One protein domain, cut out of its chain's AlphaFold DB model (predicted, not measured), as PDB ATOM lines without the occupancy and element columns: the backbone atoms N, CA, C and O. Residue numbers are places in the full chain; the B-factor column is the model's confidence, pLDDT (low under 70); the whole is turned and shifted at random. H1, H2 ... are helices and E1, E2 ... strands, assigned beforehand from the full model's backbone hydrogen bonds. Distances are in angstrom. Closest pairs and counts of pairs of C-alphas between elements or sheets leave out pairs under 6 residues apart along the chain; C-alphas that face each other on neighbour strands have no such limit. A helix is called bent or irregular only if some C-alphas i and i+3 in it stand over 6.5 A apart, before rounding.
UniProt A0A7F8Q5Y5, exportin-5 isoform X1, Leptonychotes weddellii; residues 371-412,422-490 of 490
ATOM      1  N   TYR A 371     197.215 208.293 288.960       98.62
ATOM      2  CA  TYR A 371     197.269 209.733 289.174       98.62
ATOM      3  C   TYR A 371     195.888 210.388 289.053       98.62
ATOM      4  O   TYR A 371     195.471 211.084 289.974       98.62
ATOM      5  N   GLU A 372     195.150 210.127 287.968       98.31
ATOM      6  CA  GLU A 372     193.851 210.772 287.723       98.31
ATOM      7  C   GLU A 372     192.798 210.335 288.745       98.31
ATOM      8  O   GLU A 372     192.064 211.160 289.284       98.31
ATOM      9  N   ARG A 373     192.767 209.044 289.095       98.06
ATOM     10  CA  ARG A 373     191.834 208.532 290.106       98.06
ATOM     11  C   ARG A 373     192.088 209.152 291.480       98.06
ATOM     12  O   ARG A 373     191.137 209.503 292.173       98.06
ATOM     13  N   GLN A 374     193.354 209.295 291.880       97.94
ATOM     14  CA  GLN A 374     193.706 209.968 293.133       97.94
ATOM     15  C   GLN A 374     193.393 211.459 293.080       97.94
ATOM     16  O   GLN A 374     192.862 211.989 294.050       97.94
ATOM     17  N   LYS A 375     193.683 212.122 291.956       98.25
ATOM     18  CA  LYS A 375     193.400 213.544 291.751       98.25
ATOM     19  C   LYS A 375     191.914 213.844 291.961       98.25
ATOM     20  O   LYS A 375     191.587 214.644 292.830       98.25
ATOM     21  N   VAL A 376     191.032 213.141 291.247       98.25
ATOM     22  CA  VAL A 376     189.572 213.323 291.349       98.25
ATOM     23  C   VAL A 376     189.084 213.094 292.780       98.25
ATOM     24  O   VAL A 376     188.307 213.886 293.309       98.25
ATOM     25  N   PHE A 377     189.578 212.043 293.439       98.12
ATOM     26  CA  PHE A 377     189.225 211.768 294.829       98.12
ATOM     27  C   PHE A 377     189.651 212.898 295.781       98.12
ATOM     28  O   PHE A 377     188.875 213.305 296.643       98.12
ATOM     29  N   LEU A 378     190.878 213.408 295.646       98.00
ATOM     30  CA  LEU A 378     191.393 214.472 296.510       98.00
ATOM     31  C   LEU A 378     190.675 215.802 296.275       98.00
ATOM     32  O   LEU A 378     190.461 216.541 297.233       98.00
ATOM     33  N   GLU A 379     190.285 216.093 295.036       97.25
ATOM     34  CA  GLU A 379     189.453 217.251 294.704       97.25
ATOM     35  C   GLU A 379     188.075 217.153 295.369       97.25
ATOM     36  O   GLU A 379     187.653 218.111 296.015       97.25
ATOM     37  N   GLU A 380     187.410 215.992 295.304       96.81
ATOM     38  CA  GLU A 380     186.136 215.772 296.003       96.81
ATOM     39  C   GLU A 380     186.302 215.901 297.526       96.81
ATOM     40  O   GLU A 380     185.537 216.610 298.183       96.81
ATOM     41  N   LEU A 381     187.332 215.261 298.088       96.12
ATOM     42  CA  LEU A 381     187.610 215.273 299.525       96.12
ATOM     43  C   LEU A 381     187.901 216.689 300.048       96.12
ATOM     44  O   LEU A 381     187.494 217.035 301.158       96.12
ATOM     45  N   MET A 382     188.612 217.506 299.264       96.94
ATOM     46  CA  MET A 382     189.012 218.866 299.634       96.94
ATOM     47  C   MET A 382     188.011 219.941 299.207       96.94
ATOM     48  O   MET A 382     188.179 221.091 299.614       96.94
ATOM     49  N   ALA A 383     186.960 219.615 298.450       96.25
ATOM     50  CA  ALA A 383     185.965 220.592 298.006       96.25
ATOM     51  C   ALA A 383     185.314 221.385 299.165       96.25
ATOM     52  O   ALA A 383     185.228 222.612 299.056       96.25
ATOM     53  N   PRO A 384     184.931 220.772 300.309       94.44
ATOM     54  CA  PRO A 384     184.411 221.529 301.451       94.44
ATOM     55  C   PRO A 384     185.446 222.491 302.049       94.44
ATOM     56  O   PRO A 384     185.109 223.612 302.425       94.44
ATOM     57  N   VAL A 385     186.716 222.074 302.100       95.94
ATOM     58  CA  VAL A 385     187.823 222.906 302.598       95.94
ATOM     59  C   VAL A 385     188.066 224.077 301.655       95.94
ATOM     60  O   VAL A 385     188.195 225.206 302.111       95.94
ATOM     61  N   ALA A 386     188.071 223.831 300.345       96.94
ATOM     62  CA  ALA A 386     188.245 224.864 299.333       96.94
ATOM     63  C   ALA A 386     187.127 225.911 299.385       96.94
ATOM     64  O   ALA A 386     187.416 227.099 299.324       96.94
ATOM     65  N   SER A 387     185.873 225.482 299.567       96.81
ATOM     66  CA  SER A 387     184.719 226.382 299.695       96.81
ATOM     67  C   SER A 387     184.868 227.359 300.868       96.81
ATOM     68  O   SER A 387     184.664 228.560 300.711       96.81
ATOM     69  N   ILE A 388     185.298 226.864 302.033       95.44
ATOM     70  CA  ILE A 388     185.521 227.708 303.216       95.44
ATOM     71  C   ILE A 388     186.751 228.598 303.011       95.44
ATOM     72  O   ILE A 388     186.688 229.810 303.211       95.44
ATOM     73  N   TRP A 389     187.871 227.996 302.609       97.94
ATOM     74  CA  TRP A 389     189.179 228.645 302.558       97.94
ATOM     75  C   TRP A 389     189.290 229.718 301.476       97.94
ATOM     76  O   TRP A 389     190.017 230.687 301.667       97.94
ATOM     77  N   LEU A 390     188.586 229.551 300.353       97.50
ATOM     78  CA  LEU A 390     188.590 230.477 299.215       97.50
ATOM     79  C   LEU A 390     187.390 231.433 299.207       97.50
ATOM     80  O   LEU A 390     187.223 232.180 298.248       97.50
ATOM     81  N   SER A 391     186.549 231.413 300.245       97.62
ATOM     82  CA  SER A 391     185.456 232.380 300.371       97.62
ATOM     83  C   SER A 391     185.996 233.807 300.513       97.62
ATOM     84  O   SER A 391     187.046 234.021 301.120       97.62
ATOM     85  N   GLU A 392     185.268 234.792 299.978       96.06
ATOM     86  CA  GLU A 392     185.652 236.208 300.078       96.06
ATOM     87  C   GLU A 392     185.783 236.660 301.540       96.06
ATOM     88  O   GLU A 392     186.741 237.346 301.899       96.06
ATOM     89  N   ASP A 393     184.867 236.201 302.398       94.81
ATOM     90  CA  ASP A 393     184.897 236.468 303.835       94.81
ATOM     91  C   ASP A 393     186.174 235.922 304.482       94.81
ATOM     92  O   ASP A 393     186.858 236.649 305.204       94.81
ATOM     93  N   MET A 394     186.540 234.665 304.199       96.81
ATOM     94  CA  MET A 394     187.776 234.086 304.723       96.81
ATOM     95  C   MET A 394     189.000 234.804 304.155       96.81
ATOM     96  O   MET A 394     189.908 235.128 304.906       96.81
ATOM     97  N   HIS A 395     189.024 235.128 302.862       95.56
ATOM     98  CA  HIS A 395     190.135 235.869 302.264       95.56
ATOM     99  C   HIS A 395     190.363 237.221 302.959       95.56
ATOM    100  O   HIS A 395     191.503 237.562 303.282       95.56
ATOM    101  N   ARG A 396     189.287 237.957 303.271       96.19
ATOM    102  CA  ARG A 396     189.361 239.198 304.053       96.19
ATOM    103  C   ARG A 396     189.884 238.948 305.466       96.19
ATOM    104  O   ARG A 396     190.783 239.659 305.903       96.19
ATOM    105  N   VAL A 397     189.352 237.936 306.152       97.06
ATOM    106  CA  VAL A 397     189.786 237.540 307.504       97.06
ATOM    107  C   VAL A 397     191.273 237.193 307.545       97.06
ATOM    108  O   VAL A 397     191.932 237.521 308.520       97.06
ATOM    109  N   LEU A 398     191.810 236.540 306.515       96.75
ATOM    110  CA  LEU A 398     193.219 236.141 306.458       96.75
ATOM    111  C   LEU A 398     194.155 237.266 305.987       96.75
ATOM    112  O   LEU A 398     195.366 237.114 306.098       96.75
ATOM    113  N   SER A 399     193.620 238.360 305.438       95.31
ATOM    114  CA  SER A 399     194.417 239.461 304.873       95.31
ATOM    115  C   SER A 399     194.464 240.708 305.760       95.31
ATOM    116  O   SER A 399     195.403 241.495 305.646       95.31
ATOM    117  N   ASP A 400     193.452 240.918 306.603       96.88
ATOM    118  CA  ASP A 400     193.319 242.088 307.474       96.88
ATOM    119  C   ASP A 400     193.437 241.690 308.952       96.88
ATOM    120  O   ASP A 400     192.679 240.857 309.449       96.88
ATOM    121  N   VAL A 401     194.381 242.313 309.663       96.19
ATOM    122  CA  VAL A 401     194.709 241.991 311.062       96.19
ATOM    123  C   VAL A 401     193.519 242.253 311.986       96.19
ATOM    124  O   VAL A 401     193.237 241.437 312.866       96.19
ATOM    125  N   ASP A 402     192.785 243.346 311.769       95.69
ATOM    126  CA  ASP A 402     191.630 243.693 312.604       95.69
ATOM    127  C   ASP A 402     190.477 242.703 312.378       95.69
ATOM    128  O   ASP A 402     189.870 242.206 313.333       95.69
ATOM    129  N   ALA A 403     190.218 242.341 311.116       95.44
ATOM    130  CA  ALA A 403     189.240 241.312 310.771       95.44
ATOM    131  C   ALA A 403     189.614 239.935 311.345       95.44
ATOM    132  O   ALA A 403     188.738 239.226 311.847       95.44
ATOM    133  N   PHE A 404     190.898 239.562 311.321       96.19
ATOM    134  CA  PHE A 404     191.393 238.322 311.921       96.19
ATOM    135  C   PHE A 404     191.153 238.280 313.433       96.19
ATOM    136  O   PHE A 404     190.608 237.303 313.957       96.19
ATOM    137  N   ILE A 405     191.527 239.356 314.136       94.88
ATOM    138  CA  ILE A 405     191.348 239.491 315.585       94.88
ATOM    139  C   ILE A 405     189.870 239.327 315.959       94.88
ATOM    140  O   ILE A 405     189.559 238.544 316.864       94.88
ATOM    141  N   ALA A 406     188.970 239.988 315.225       92.88
ATOM    142  CA  ALA A 406     187.527 239.888 315.434       92.88
ATOM    143  C   ALA A 406     186.983 238.480 315.122       92.88
ATOM    144  O   ALA A 406     186.137 237.955 315.849       92.88
ATOM    145  N   TYR A 407     187.486 237.831 314.066       93.19
ATOM    146  CA  TYR A 407     187.070 236.483 313.673       93.19
ATOM    147  C   TYR A 407     187.418 235.433 314.737       93.19
ATOM    148  O   TYR A 407     186.584 234.581 315.069       93.19
ATOM    149  N   VAL A 408     188.634 235.511 315.290       92.94
ATOM    150  CA  VAL A 408     189.128 234.624 316.359       92.94
ATOM    151  C   VAL A 408     188.541 234.997 317.727       92.94
ATOM    152  O   VAL A 408     188.397 234.120 318.584       92.94
ATOM    153  N   GLY A 409     188.158 236.262 317.919       90.69
ATOM    154  CA  GLY A 409     187.553 236.790 319.143       90.69
ATOM    155  C   GLY A 409     188.564 237.183 320.221       90.69
ATOM    156  O   GLY A 409     188.253 237.080 321.407       90.69
ATOM    157  N   ALA A 410     189.775 237.593 319.829       88.94
ATOM    158  CA  ALA A 410     190.832 238.009 320.761       88.94
ATOM    159  C   ALA A 410     190.630 239.434 321.327       88.94
ATOM    160  O   ALA A 410     191.303 239.831 322.273       88.94
ATOM    161  N   ASP A 411     189.683 240.189 320.774       87.88
ATOM    162  CA  ASP A 411     189.280 241.547 321.158       87.88
ATOM    163  C   ASP A 411     188.135 241.599 322.188       87.88
ATOM    164  O   ASP A 411     187.695 242.682 322.594       87.88
ATOM    165  N   ARG A 412     187.640 240.442 322.646       80.38
ATOM    166  CA  ARG A 412     186.523 240.355 323.596       80.38
ATOM    167  C   ARG A 412     186.963 240.700 325.024       80.38
ATOM    168  O   ARG A 412     187.766 240.000 325.632       80.38
ATOM    169  N   PRO A 422     180.524 231.704 319.438       80.12
ATOM    170  CA  PRO A 422     180.618 231.801 317.980       80.12
ATOM    171  C   PRO A 422     182.063 231.864 317.477       80.12
ATOM    172  O   PRO A 422     182.408 231.249 316.465       80.12
ATOM    173  N   CYS A 423     182.938 232.548 318.220       86.62
ATOM    174  CA  CYS A 423     184.362 232.642 317.908       86.62
ATOM    175  C   CYS A 423     185.053 231.272 318.026       86.62
ATOM    176  O   CYS A 423     186.039 231.007 317.338       86.62
ATOM    177  N   GLY A 424     184.509 230.372 318.851       85.56
ATOM    178  CA  GLY A 424     184.905 228.970 318.964       85.56
ATOM    179  C   GLY A 424     184.700 228.175 317.692       85.56
ATOM    180  O   GLY A 424     185.607 227.454 317.265       85.56
ATOM    181  N   LEU A 425     183.553 228.352 317.046       86.50
ATOM    182  CA  LEU A 425     183.275 227.697 315.776       86.50
ATOM    183  C   LEU A 425     184.144 228.272 314.651       86.50
ATOM    184  O   LEU A 425     184.705 227.512 313.862       86.50
ATOM    185  N   ASN A 426     184.339 229.592 314.630       91.25
ATOM    186  CA  ASN A 426     185.207 230.281 313.672       91.25
ATOM    187  C   ASN A 426     186.649 229.750 313.709       91.25
ATOM    188  O   ASN A 426     187.168 229.245 312.708       91.25
ATOM    189  N   ARG A 427     187.289 229.768 314.887       91.56
ATOM    190  CA  ARG A 427     188.662 229.252 315.046       91.56
ATOM    191  C   ARG A 427     188.757 227.747 314.797       91.56
ATOM    192  O   ARG A 427     189.766 227.275 314.268       91.56
ATOM    193  N   ALA A 428     187.703 226.985 315.101       90.62
ATOM    194  CA  ALA A 428     187.633 225.571 314.751       90.62
ATOM    195  C   ALA A 428     187.568 225.358 313.229       90.62
ATOM    196  O   ALA A 428     188.254 224.470 312.725       90.62
ATOM    197  N   ARG A 429     186.787 226.140 312.476       91.75
ATOM    198  CA  ARG A 429     186.700 226.044 311.004       91.75
ATOM    199  C   ARG A 429     188.022 226.384 310.324       91.75
ATOM    200  O   ARG A 429     188.469 225.636 309.456       91.75
ATOM    201  N   MET A 430     188.686 227.447 310.777       94.44
ATOM    202  CA  MET A 430     190.027 227.798 310.302       94.44
ATOM    203  C   MET A 430     191.035 226.680 310.603       94.44
ATOM    204  O   MET A 430     191.746 226.228 309.708       94.44
ATOM    205  N   SER A 431     191.032 226.159 311.838       95.00
ATOM    206  CA  SER A 431     191.891 225.033 312.229       95.00
ATOM    207  C   SER A 431     191.637 223.794 311.370       95.00
ATOM    208  O   SER A 431     192.586 223.131 310.968       95.00
ATOM    209  N   PHE A 432     190.374 223.480 311.067       94.00
ATOM    210  CA  PHE A 432     190.020 222.370 310.184       94.00
ATOM    211  C   PHE A 432     190.635 222.530 308.797       94.00
ATOM    212  O   PHE A 432     191.286 221.603 308.334       94.00
ATOM    213  N   CYS A 433     190.523 223.710 308.181       96.56
ATOM    214  CA  CYS A 433     191.121 223.954 306.868       96.56
ATOM    215  C   CYS A 433     192.639 223.725 306.887       96.56
ATOM    216  O   CYS A 433     193.161 222.976 306.061       96.56
ATOM    217  N   VAL A 434     193.339 224.296 307.873       97.25
ATOM    218  CA  VAL A 434     194.796 224.145 308.016       97.25
ATOM    219  C   VAL A 434     195.190 222.683 308.256       97.25
ATOM    220  O   VAL A 434     196.098 222.175 307.596       97.25
ATOM    221  N   TYR A 435     194.499 221.974 309.154       95.75
ATOM    222  CA  TYR A 435     194.777 220.559 309.421       95.75
ATOM    223  C   TYR A 435     194.472 219.661 308.215       95.75
ATOM    224  O   TYR A 435     195.231 218.723 307.973       95.75
ATOM    225  N   SER A 436     193.423 219.941 307.435       96.38
ATOM    226  CA  SER A 436     193.107 219.198 306.211       96.38
ATOM    227  C   SER A 436     194.157 219.416 305.123       96.38
ATOM    228  O   SER A 436     194.622 218.441 304.533       96.38
ATOM    229  N   ILE A 437     194.584 220.667 304.897       97.88
ATOM    230  CA  ILE A 437     195.678 221.005 303.968       97.88
ATOM    231  C   ILE A 437     196.947 220.243 304.367       97.88
ATOM    232  O   ILE A 437     197.531 219.534 303.547       97.88
ATOM    233  N   LEU A 438     197.337 220.327 305.644       97.69
ATOM    234  CA  LEU A 438     198.498 219.615 306.176       97.69
ATOM    235  C   LEU A 438     198.358 218.095 306.017       97.69
ATOM    236  O   LEU A 438     199.310 217.430 305.615       97.69
ATOM    237  N   GLY A 439     197.189 217.538 306.337       96.62
ATOM    238  CA  GLY A 439     196.908 216.107 306.262       96.62
ATOM    239  C   GLY A 439     197.057 215.556 304.845       96.62
ATOM    240  O   GLY A 439     197.764 214.567 304.657       96.62
ATOM    241  N   VAL A 440     196.459 216.219 303.851       97.88
ATOM    242  CA  VAL A 440     196.558 215.819 302.438       97.88
ATOM    243  C   VAL A 440     198.001 215.908 301.949       97.88
ATOM    244  O   VAL A 440     198.539 214.907 301.484       97.88
ATOM    245  N   VAL A 441     198.674 217.048 302.142       98.19
ATOM    246  CA  VAL A 441     200.072 217.234 301.705       98.19
ATOM    247  C   VAL A 441     201.011 216.208 302.346       98.19
ATOM    248  O   VAL A 441     201.892 215.668 301.685       98.19
ATOM    249  N   LYS A 442     200.813 215.904 303.632       97.94
ATOM    250  CA  LYS A 442     201.637 214.946 304.384       97.94
ATOM    251  C   LYS A 442     201.440 213.496 303.936       97.94
ATOM    252  O   LYS A 442     202.340 212.683 304.140       97.94
ATOM    253  N   ARG A 443     200.251 213.131 303.440       98.00
ATOM    254  CA  ARG A 443     199.874 211.727 303.197       98.00
ATOM    255  C   ARG A 443     199.821 211.335 301.731       98.00
ATOM    256  O   ARG A 443     200.048 210.162 301.456       98.00
ATOM    257  N   THR A 444     199.524 212.249 300.813       98.38
ATOM    258  CA  THR A 444     199.447 211.921 299.385       98.38
ATOM    259  C   THR A 444     200.831 211.601 298.834       98.38
ATOM    260  O   THR A 444     201.738 212.434 298.891       98.38
ATOM    261  N   CYS A 445     200.991 210.416 298.250       97.88
ATOM    262  CA  CYS A 445     202.242 210.013 297.619       97.88
ATOM    263  C   CYS A 445     202.009 209.199 296.343       97.88
ATOM    264  O   CYS A 445     200.999 208.516 296.185       97.88
ATOM    265  N   TRP A 446     202.974 209.269 295.428       98.00
ATOM    266  CA  TRP A 446     203.060 208.354 294.292       98.00
ATOM    267  C   TRP A 446     203.614 206.983 294.742       98.00
ATOM    268  O   TRP A 446     204.183 206.883 295.835       98.00
ATOM    269  N   PRO A 447     203.455 205.918 293.930       97.75
ATOM    270  CA  PRO A 447     204.002 204.595 294.238       97.75
ATOM    271  C   PRO A 447     205.526 204.606 294.416       97.75
ATOM    272  O   PRO A 447     206.233 205.306 293.693       97.75
ATOM    273  N   THR A 448     206.035 203.803 295.355       96.31
ATOM    274  CA  THR A 448     207.485 203.646 295.574       96.31
ATOM    275  C   THR A 448     208.163 202.909 294.417       96.31
ATOM    276  O   THR A 448     209.310 203.204 294.093       96.31
ATOM    277  N   ASP A 449     207.462 201.953 293.799       97.56
ATOM    278  CA  ASP A 449     207.948 201.245 292.618       97.56
ATOM    279  C   ASP A 449     207.838 202.126 291.364       97.56
ATOM    280  O   ASP A 449     206.797 202.733 291.094       97.56
ATOM    281  N   LEU A 450     208.925 202.205 290.592       96.81
ATOM    282  CA  LEU A 450     209.008 203.096 289.437       96.81
ATOM    283  C   LEU A 450     208.100 202.646 288.286       96.81
ATOM    284  O   LEU A 450     207.551 203.496 287.585       96.81
ATOM    285  N   GLU A 451     207.930 201.341 288.078       97.50
ATOM    286  CA  GLU A 451     207.080 200.829 287.004       97.50
ATOM    287  C   GLU A 451     205.601 201.040 287.337       97.50
ATOM    288  O   GLU A 451     204.843 201.502 286.482       97.50
ATOM    289  N   GLU A 452     205.204 200.850 288.598       97.50
ATOM    290  CA  GLU A 452     203.881 201.248 289.085       97.50
ATOM    291  C   GLU A 452     203.648 202.759 288.940       97.50
ATOM    292  O   GLU A 452     202.576 203.185 288.505       97.50
ATOM    293  N   ALA A 453     204.648 203.587 289.258       97.81
ATOM    294  CA  ALA A 453     204.543 205.036 289.117       97.81
ATOM    295  C   ALA A 453     204.407 205.476 287.646       97.81
ATOM    296  O   ALA A 453     203.627 206.384 287.341       97.81
ATOM    297  N   LYS A 454     205.121 204.830 286.716       97.25
ATOM    298  CA  LYS A 454     204.970 205.061 285.270       97.25
ATOM    299  C   LYS A 454     203.592 204.622 284.782       97.25
ATOM    300  O   LYS A 454     202.899 205.418 284.153       97.25
ATOM    301  N   ALA A 455     203.178 203.396 285.109       97.81
ATOM    302  CA  ALA A 455     201.885 202.839 284.716       97.81
ATOM    303  C   ALA A 455     200.710 203.673 285.253       97.81
ATOM    304  O   ALA A 455     199.719 203.886 284.559       97.81
ATOM    305  N   GLY A 456     200.850 204.203 286.470       97.75
ATOM    306  CA  GLY A 456     199.882 205.094 287.099       97.75
ATOM    307  C   GLY A 456     199.891 206.533 286.579       97.75
ATOM    308  O   GLY A 456     199.062 207.329 287.017       97.75
ATOM    309  N   GLY A 457     200.807 206.896 285.675       97.94
ATOM    310  CA  GLY A 457     200.904 208.240 285.103       97.94
ATOM    311  C   GLY A 457     201.479 209.295 286.054       97.94
ATOM    312  O   GLY A 457     201.146 210.474 285.924       97.94
ATOM    313  N   PHE A 458     202.316 208.908 287.019       98.44
ATOM    314  CA  PHE A 458     202.957 209.835 287.962       98.44
ATOM    315  C   PHE A 458     204.269 210.428 287.438       98.44
ATOM    316  O   PHE A 458     204.671 211.493 287.905       98.44
ATOM    317  N   VAL A 459     204.936 209.771 286.485       98.19
ATOM    318  CA  VAL A 459     206.199 210.247 285.895       98.19
ATOM    319  C   VAL A 459     205.903 211.149 284.698       98.19
ATOM    320  O   VAL A 459     205.269 210.717 283.739       98.19
ATOM    321  N   VAL A 460     206.374 212.397 284.745       97.44
ATOM    322  CA  VAL A 460     206.169 213.402 283.679       97.44
ATOM    323  C   VAL A 460     207.411 213.657 282.831       97.44
ATOM    324  O   VAL A 460     207.322 214.279 281.777       97.44
ATOM    325  N   GLY A 461     208.574 213.192 283.276       96.56
ATOM    326  CA  GLY A 461     209.834 213.388 282.572       96.56
ATOM    327  C   GLY A 461     211.017 212.878 283.381       96.56
ATOM    328  O   GLY A 461     210.841 212.191 284.388       96.56
ATOM    329  N   TYR A 462     212.220 213.240 282.942       97.50
ATOM    330  CA  TYR A 462     213.471 212.913 283.618       97.50
ATOM    331  C   TYR A 462     214.362 214.150 283.699       97.50
ATOM    332  O   TYR A 462     214.331 215.012 282.820       97.50
ATOM    333  N   THR A 463     215.160 214.244 284.758       97.06
ATOM    334  CA  THR A 463     216.204 215.261 284.879       97.06
ATOM    335  C   THR A 463     217.318 215.002 283.856       97.06
ATOM    336  O   THR A 463     217.446 213.883 283.352       97.06
ATOM    337  N   PRO A 464     218.206 215.981 283.595       96.19
ATOM    338  CA  PRO A 464     219.383 215.762 282.747       96.19
ATOM    339  C   PRO A 464     220.292 214.615 283.222       96.19
ATOM    340  O   PRO A 464     220.988 214.005 282.420       96.19
ATOM    341  N   SER A 465     220.269 214.299 284.522       95.69
ATOM    342  CA  SER A 465     220.996 213.180 285.131       95.69
ATOM    343  C   SER A 465     220.257 211.836 285.056       95.69
ATOM    344  O   SER A 465     220.738 210.856 285.616       95.69
ATOM    345  N   GLY A 466     219.083 211.783 284.419       94.81
ATOM    346  CA  GLY A 466     218.283 210.567 284.260       94.81
ATOM    347  C   GLY A 466     217.385 210.212 285.451       94.81
ATOM    348  O   GLY A 466     216.823 209.120 285.468       94.81
ATOM    349  N   ASN A 467     217.207 211.101 286.435       96.62
ATOM    350  CA  ASN A 467     216.309 210.841 287.567       96.62
ATOM    351  C   ASN A 467     214.850 211.112 287.170       96.62
ATOM    352  O   ASN A 467     214.596 212.119 286.506       96.62
ATOM    353  N   PRO A 468     213.878 210.277 287.575       97.19
ATOM    354  CA  PRO A 468     212.470 210.497 287.251       97.19
ATOM    355  C   PRO A 468     211.927 211.770 287.916       97.19
ATOM    356  O   PRO A 468     212.207 212.050 289.081       97.19
ATOM    357  N   ILE A 469     211.120 212.527 287.172       98.06
ATOM    358  CA  ILE A 469     210.380 213.697 287.657       98.06
ATOM    359  C   ILE A 469     208.928 213.279 287.874       98.06
ATOM    360  O   ILE A 469     208.253 212.841 286.938       98.06
ATOM    361  N   PHE A 470     208.448 213.439 289.105       98.12
ATOM    362  CA  PHE A 470     207.099 213.053 289.509       98.12
ATOM    363  C   PHE A 470     206.161 214.255 289.609       98.12
ATOM    364  O   PHE A 470     206.583 215.370 289.916       98.12
ATOM    365  N   ARG A 471     204.865 214.002 289.415       98.00
ATOM    366  CA  ARG A 471     203.776 214.927 289.757       98.00
ATOM    367  C   ARG A 471     202.942 214.362 290.904       98.00
ATOM    368  O   ARG A 471     202.635 213.171 290.921       98.00
ATOM    369  N   ASN A 472     202.553 215.215 291.851       98.38
ATOM    370  CA  ASN A 472     201.717 214.812 292.981       98.38
ATOM    371  C   ASN A 472     200.229 215.116 292.690       98.38
ATOM    372  O   ASN A 472     199.932 216.257 292.320       98.38
ATOM    373  N   PRO A 473     199.299 214.155 292.876       98.38
ATOM    374  CA  PRO A 473     197.864 214.362 292.654       98.38
ATOM    375  C   PRO A 473     197.242 215.524 293.434       98.38
ATOM    376  O   PRO A 473     196.277 216.116 292.960       98.38
ATOM    377  N   CYS A 474     197.782 215.890 294.603       98.06
ATOM    378  CA  CYS A 474     197.239 217.001 295.390       98.06
ATOM    379  C   CYS A 474     197.718 218.384 294.915       98.06
ATOM    380  O   CYS A 474     197.185 219.390 295.374       98.06
ATOM    381  N   THR A 475     198.722 218.461 294.030       98.19
ATOM    382  CA  THR A 475     199.423 219.720 293.703       98.19
ATOM    383  C   THR A 475     198.465 220.805 293.226       98.19
ATOM    384  O   THR A 475     198.478 221.907 293.765       98.19
ATOM    385  N   GLU A 476     197.608 220.496 292.250       96.62
ATOM    386  CA  GLU A 476     196.696 221.484 291.664       96.62
ATOM    387  C   GLU A 476     195.739 222.066 292.712       96.62
ATOM    388  O   GLU A 476     195.540 223.277 292.774       96.62
ATOM    389  N   GLN A 477     195.181 221.207 293.566       96.12
ATOM    390  CA  GLN A 477     194.244 221.630 294.597       96.12
ATOM    391  C   GLN A 477     194.934 222.445 295.695       96.12
ATOM    392  O   GLN A 477     194.392 223.453 296.134       96.12
ATOM    393  N   ILE A 478     196.128 222.040 296.134       97.69
ATOM    394  CA  ILE A 478     196.855 222.718 297.216       97.69
ATOM    395  C   ILE A 478     197.406 224.073 296.765       97.69
ATOM    396  O   ILE A 478     197.350 225.026 297.539       97.69
ATOM    397  N   LEU A 479     197.873 224.199 295.516       97.88
ATOM    398  CA  LEU A 479     198.352 225.481 294.985       97.88
ATOM    399  C   LEU A 479     197.259 226.557 294.992       97.88
ATOM    400  O   LEU A 479     197.558 227.702 295.307       97.88
ATOM    401  N   LYS A 480     195.990 226.191 294.752       97.50
ATOM    402  CA  LYS A 480     194.848 227.122 294.857       97.50
ATOM    403  C   LYS A 480     194.685 227.698 296.270       97.50
ATOM    404  O   LYS A 480     194.177 228.799 296.422       97.50
ATOM    405  N   LEU A 481     195.094 226.958 297.304       97.69
ATOM    406  CA  LEU A 481     194.936 227.333 298.714       97.69
ATOM    407  C   LEU A 481     196.162 228.077 299.275       97.69
ATOM    408  O   LEU A 481     196.090 228.619 300.382       97.69
ATOM    409  N   LEU A 482     197.278 228.079 298.536       97.75
ATOM    410  CA  LEU A 482     198.579 228.550 299.005       97.75
ATOM    411  C   LEU A 482     198.594 230.057 299.282       97.75
ATOM    412  O   LEU A 482     199.154 230.466 300.294       97.75
ATOM    413  N   ASP A 483     197.949 230.870 298.446       97.12
ATOM    414  CA  ASP A 483     197.951 232.330 298.612       97.12
ATOM    415  C   ASP A 483     197.304 232.753 299.937       97.12
ATOM    416  O   ASP A 483     197.879 233.533 300.694       97.12
ATOM    417  N   ASN A 484     196.162 232.152 300.277       97.56
ATOM    418  CA  ASN A 484     195.482 232.375 301.555       97.56
ATOM    419  C   ASN A 484     196.265 231.802 302.745       97.56
ATOM    420  O   ASN A 484     196.230 232.364 303.837       97.56
ATOM    421  N   LEU A 485     197.018 230.716 302.548       97.75
ATOM    422  CA  LEU A 485     197.919 230.198 303.579       97.75
ATOM    423  C   LEU A 485     199.081 231.160 303.850       97.75
ATOM    424  O   LEU A 485     199.416 231.398 305.006       97.75
ATOM    425  N   LEU A 486     199.667 231.741 302.803       97.88
ATOM    426  CA  LEU A 486     200.703 232.766 302.934       97.88
ATOM    427  C   LEU A 486     200.151 234.079 303.499       97.88
ATOM    428  O   LEU A 486     200.893 234.793 304.167       97.88
ATOM    429  N   ALA A 487     198.879 234.403 303.243       97.31
ATOM    430  CA  ALA A 487     198.196 235.528 303.878       97.31
ATOM    431  C   ALA A 487     198.073 235.317 305.394       97.31
ATOM    432  O   ALA A 487     198.490 236.187 306.137       97.31
ATOM    433  N   LEU A 488     197.649 234.128 305.844       97.00
ATOM    434  CA  LEU A 488     197.572 233.795 307.274       97.00
ATOM    435  C   LEU A 488     198.932 233.813 307.996       97.00
ATOM    436  O   LEU A 488     198.993 234.078 309.192       97.00
ATOM    437  N   ILE A 489     200.011 233.426 307.306       97.06
ATOM    438  CA  ILE A 489     201.367 233.394 307.884       97.06
ATOM    439  C   ILE A 489     201.947 234.805 308.046       97.06
ATOM    440  O   ILE A 489     202.791 235.018 308.918       97.06
ATOM    441  N   ARG A 490     201.557 235.722 307.159       93.88
ATOM    442  CA  ARG A 490     202.015 237.111 307.130       93.88
ATOM    443  C   ARG A 490     201.372 237.908 308.252       93.88
ATOM    444  O   ARG A 490     202.106 238.750 308.814       93.88
TER     445      ARG A 490
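AT A GLANCE: This is residues 371 to 412 and 422 to 490 of the 490 residues of the protein "exportin-5 isoform X1" of Leptonychotes weddellii (UniProt A0A7F8Q5Y5). The model is a rod whose body is three longer helices, with H1 and H4 side by side and running opposite ways, and H6 slanting off beside H1. The short helices H2 and H3 meet in a corner at one end of this body, while at the other end H5 and the small strand hairpin of E1 and E2 form a separate head. The printed part has 111 residues with six named helices and two named strands, in the order H1, H2, H3, H4, H5, E1, E2, H6; the one sheet, E1 - E2, is antiparallel and the class is mostly helix. The whole is loose, with a radius of gyration of the C-alphas of 17.8 A, and spans 57 by 27 by 20 A.

IN THESE COORDINATES: The sheet is made of E1, residues 459 to 462, with C-alpha 459 at (206.199, 210.247, 285.895), and E2, residues 468 to 470. H5 is residues 450 to 455. H4, residues 422 to 443, is the longest helix at 31.5 A. H1, residues 371 to 389, begins at C-alpha 371 (197.269, 209.733, 289.174) and is 24.5 A long; it is irregular, with C-alphas 381 and 384 7.3 A apart, and has a kink of 49 degrees near residue 382. H6, residues 475 to 489, is 19.8 A long, ends at C-alpha 489 (201.367, 233.394, 307.884) and is irregular, with C-alphas 480 and 483 7.1 A apart. H2 is residues 392 to 399 and H3 residues 401 to 408.

HOW THE PARTS SIT: In the hairpin of E1 and E2, N 460 and O 469 are 2.9 A apart and N 469 and O 461 2.8 A, within hydrogen-bond range. H5 and E2 are near each other, with 5 pairs of C-alphas within 10 A. H5 touches no helix. H1 touches H4, with residues 430 to 440 of H4 alone, at a shallow tilt of 18 degrees, opposite ways; the closest C-alphas are those of Val 385 and Cys 433, 5.5 A. H1 touches H6 at a shallow tilt of 29 degrees, the same way, closest at the C-alphas of Glu 379 and Gln 477, 6.5 A. H4 and H6 are close but not clearly touching, the closest C-alphas being those of Ile 437 and Ile 478, 7.1 A. Residues 484 to 488 of H6 touch H2 at a steep tilt of 54 degrees; the closest C-alphas are those of Leu 398 and Leu 488, 5.0 A. H2 and H3 touch only at the corner, closest at the C-alphas of Val 397 and Phe 404, 4.8 A. H3 touches residues 423 to 427 of H4, about perpendicular at 83 degrees; the closest C-alphas are those of Val 408 and Cys 423, 5.4 A. Every O i to N i+4 pair is within hydrogen-bond range in H2, H3, H4 and H5, against 13 of 15 in H1 and 7 of 11 in H6.

THE WHOLE: The two C-alphas farthest apart, those of Arg 412 and Gly 466, are 58.7 A apart. Residues 413 to 421 are not printed, and C-alphas 412 and 422 are 11.8 A apart across this cut. Of the links that are printed whole, H4 to H5 is short and the others are tight. The mean pLDDT of the printed part is 95.9, and no printed residue is under 70.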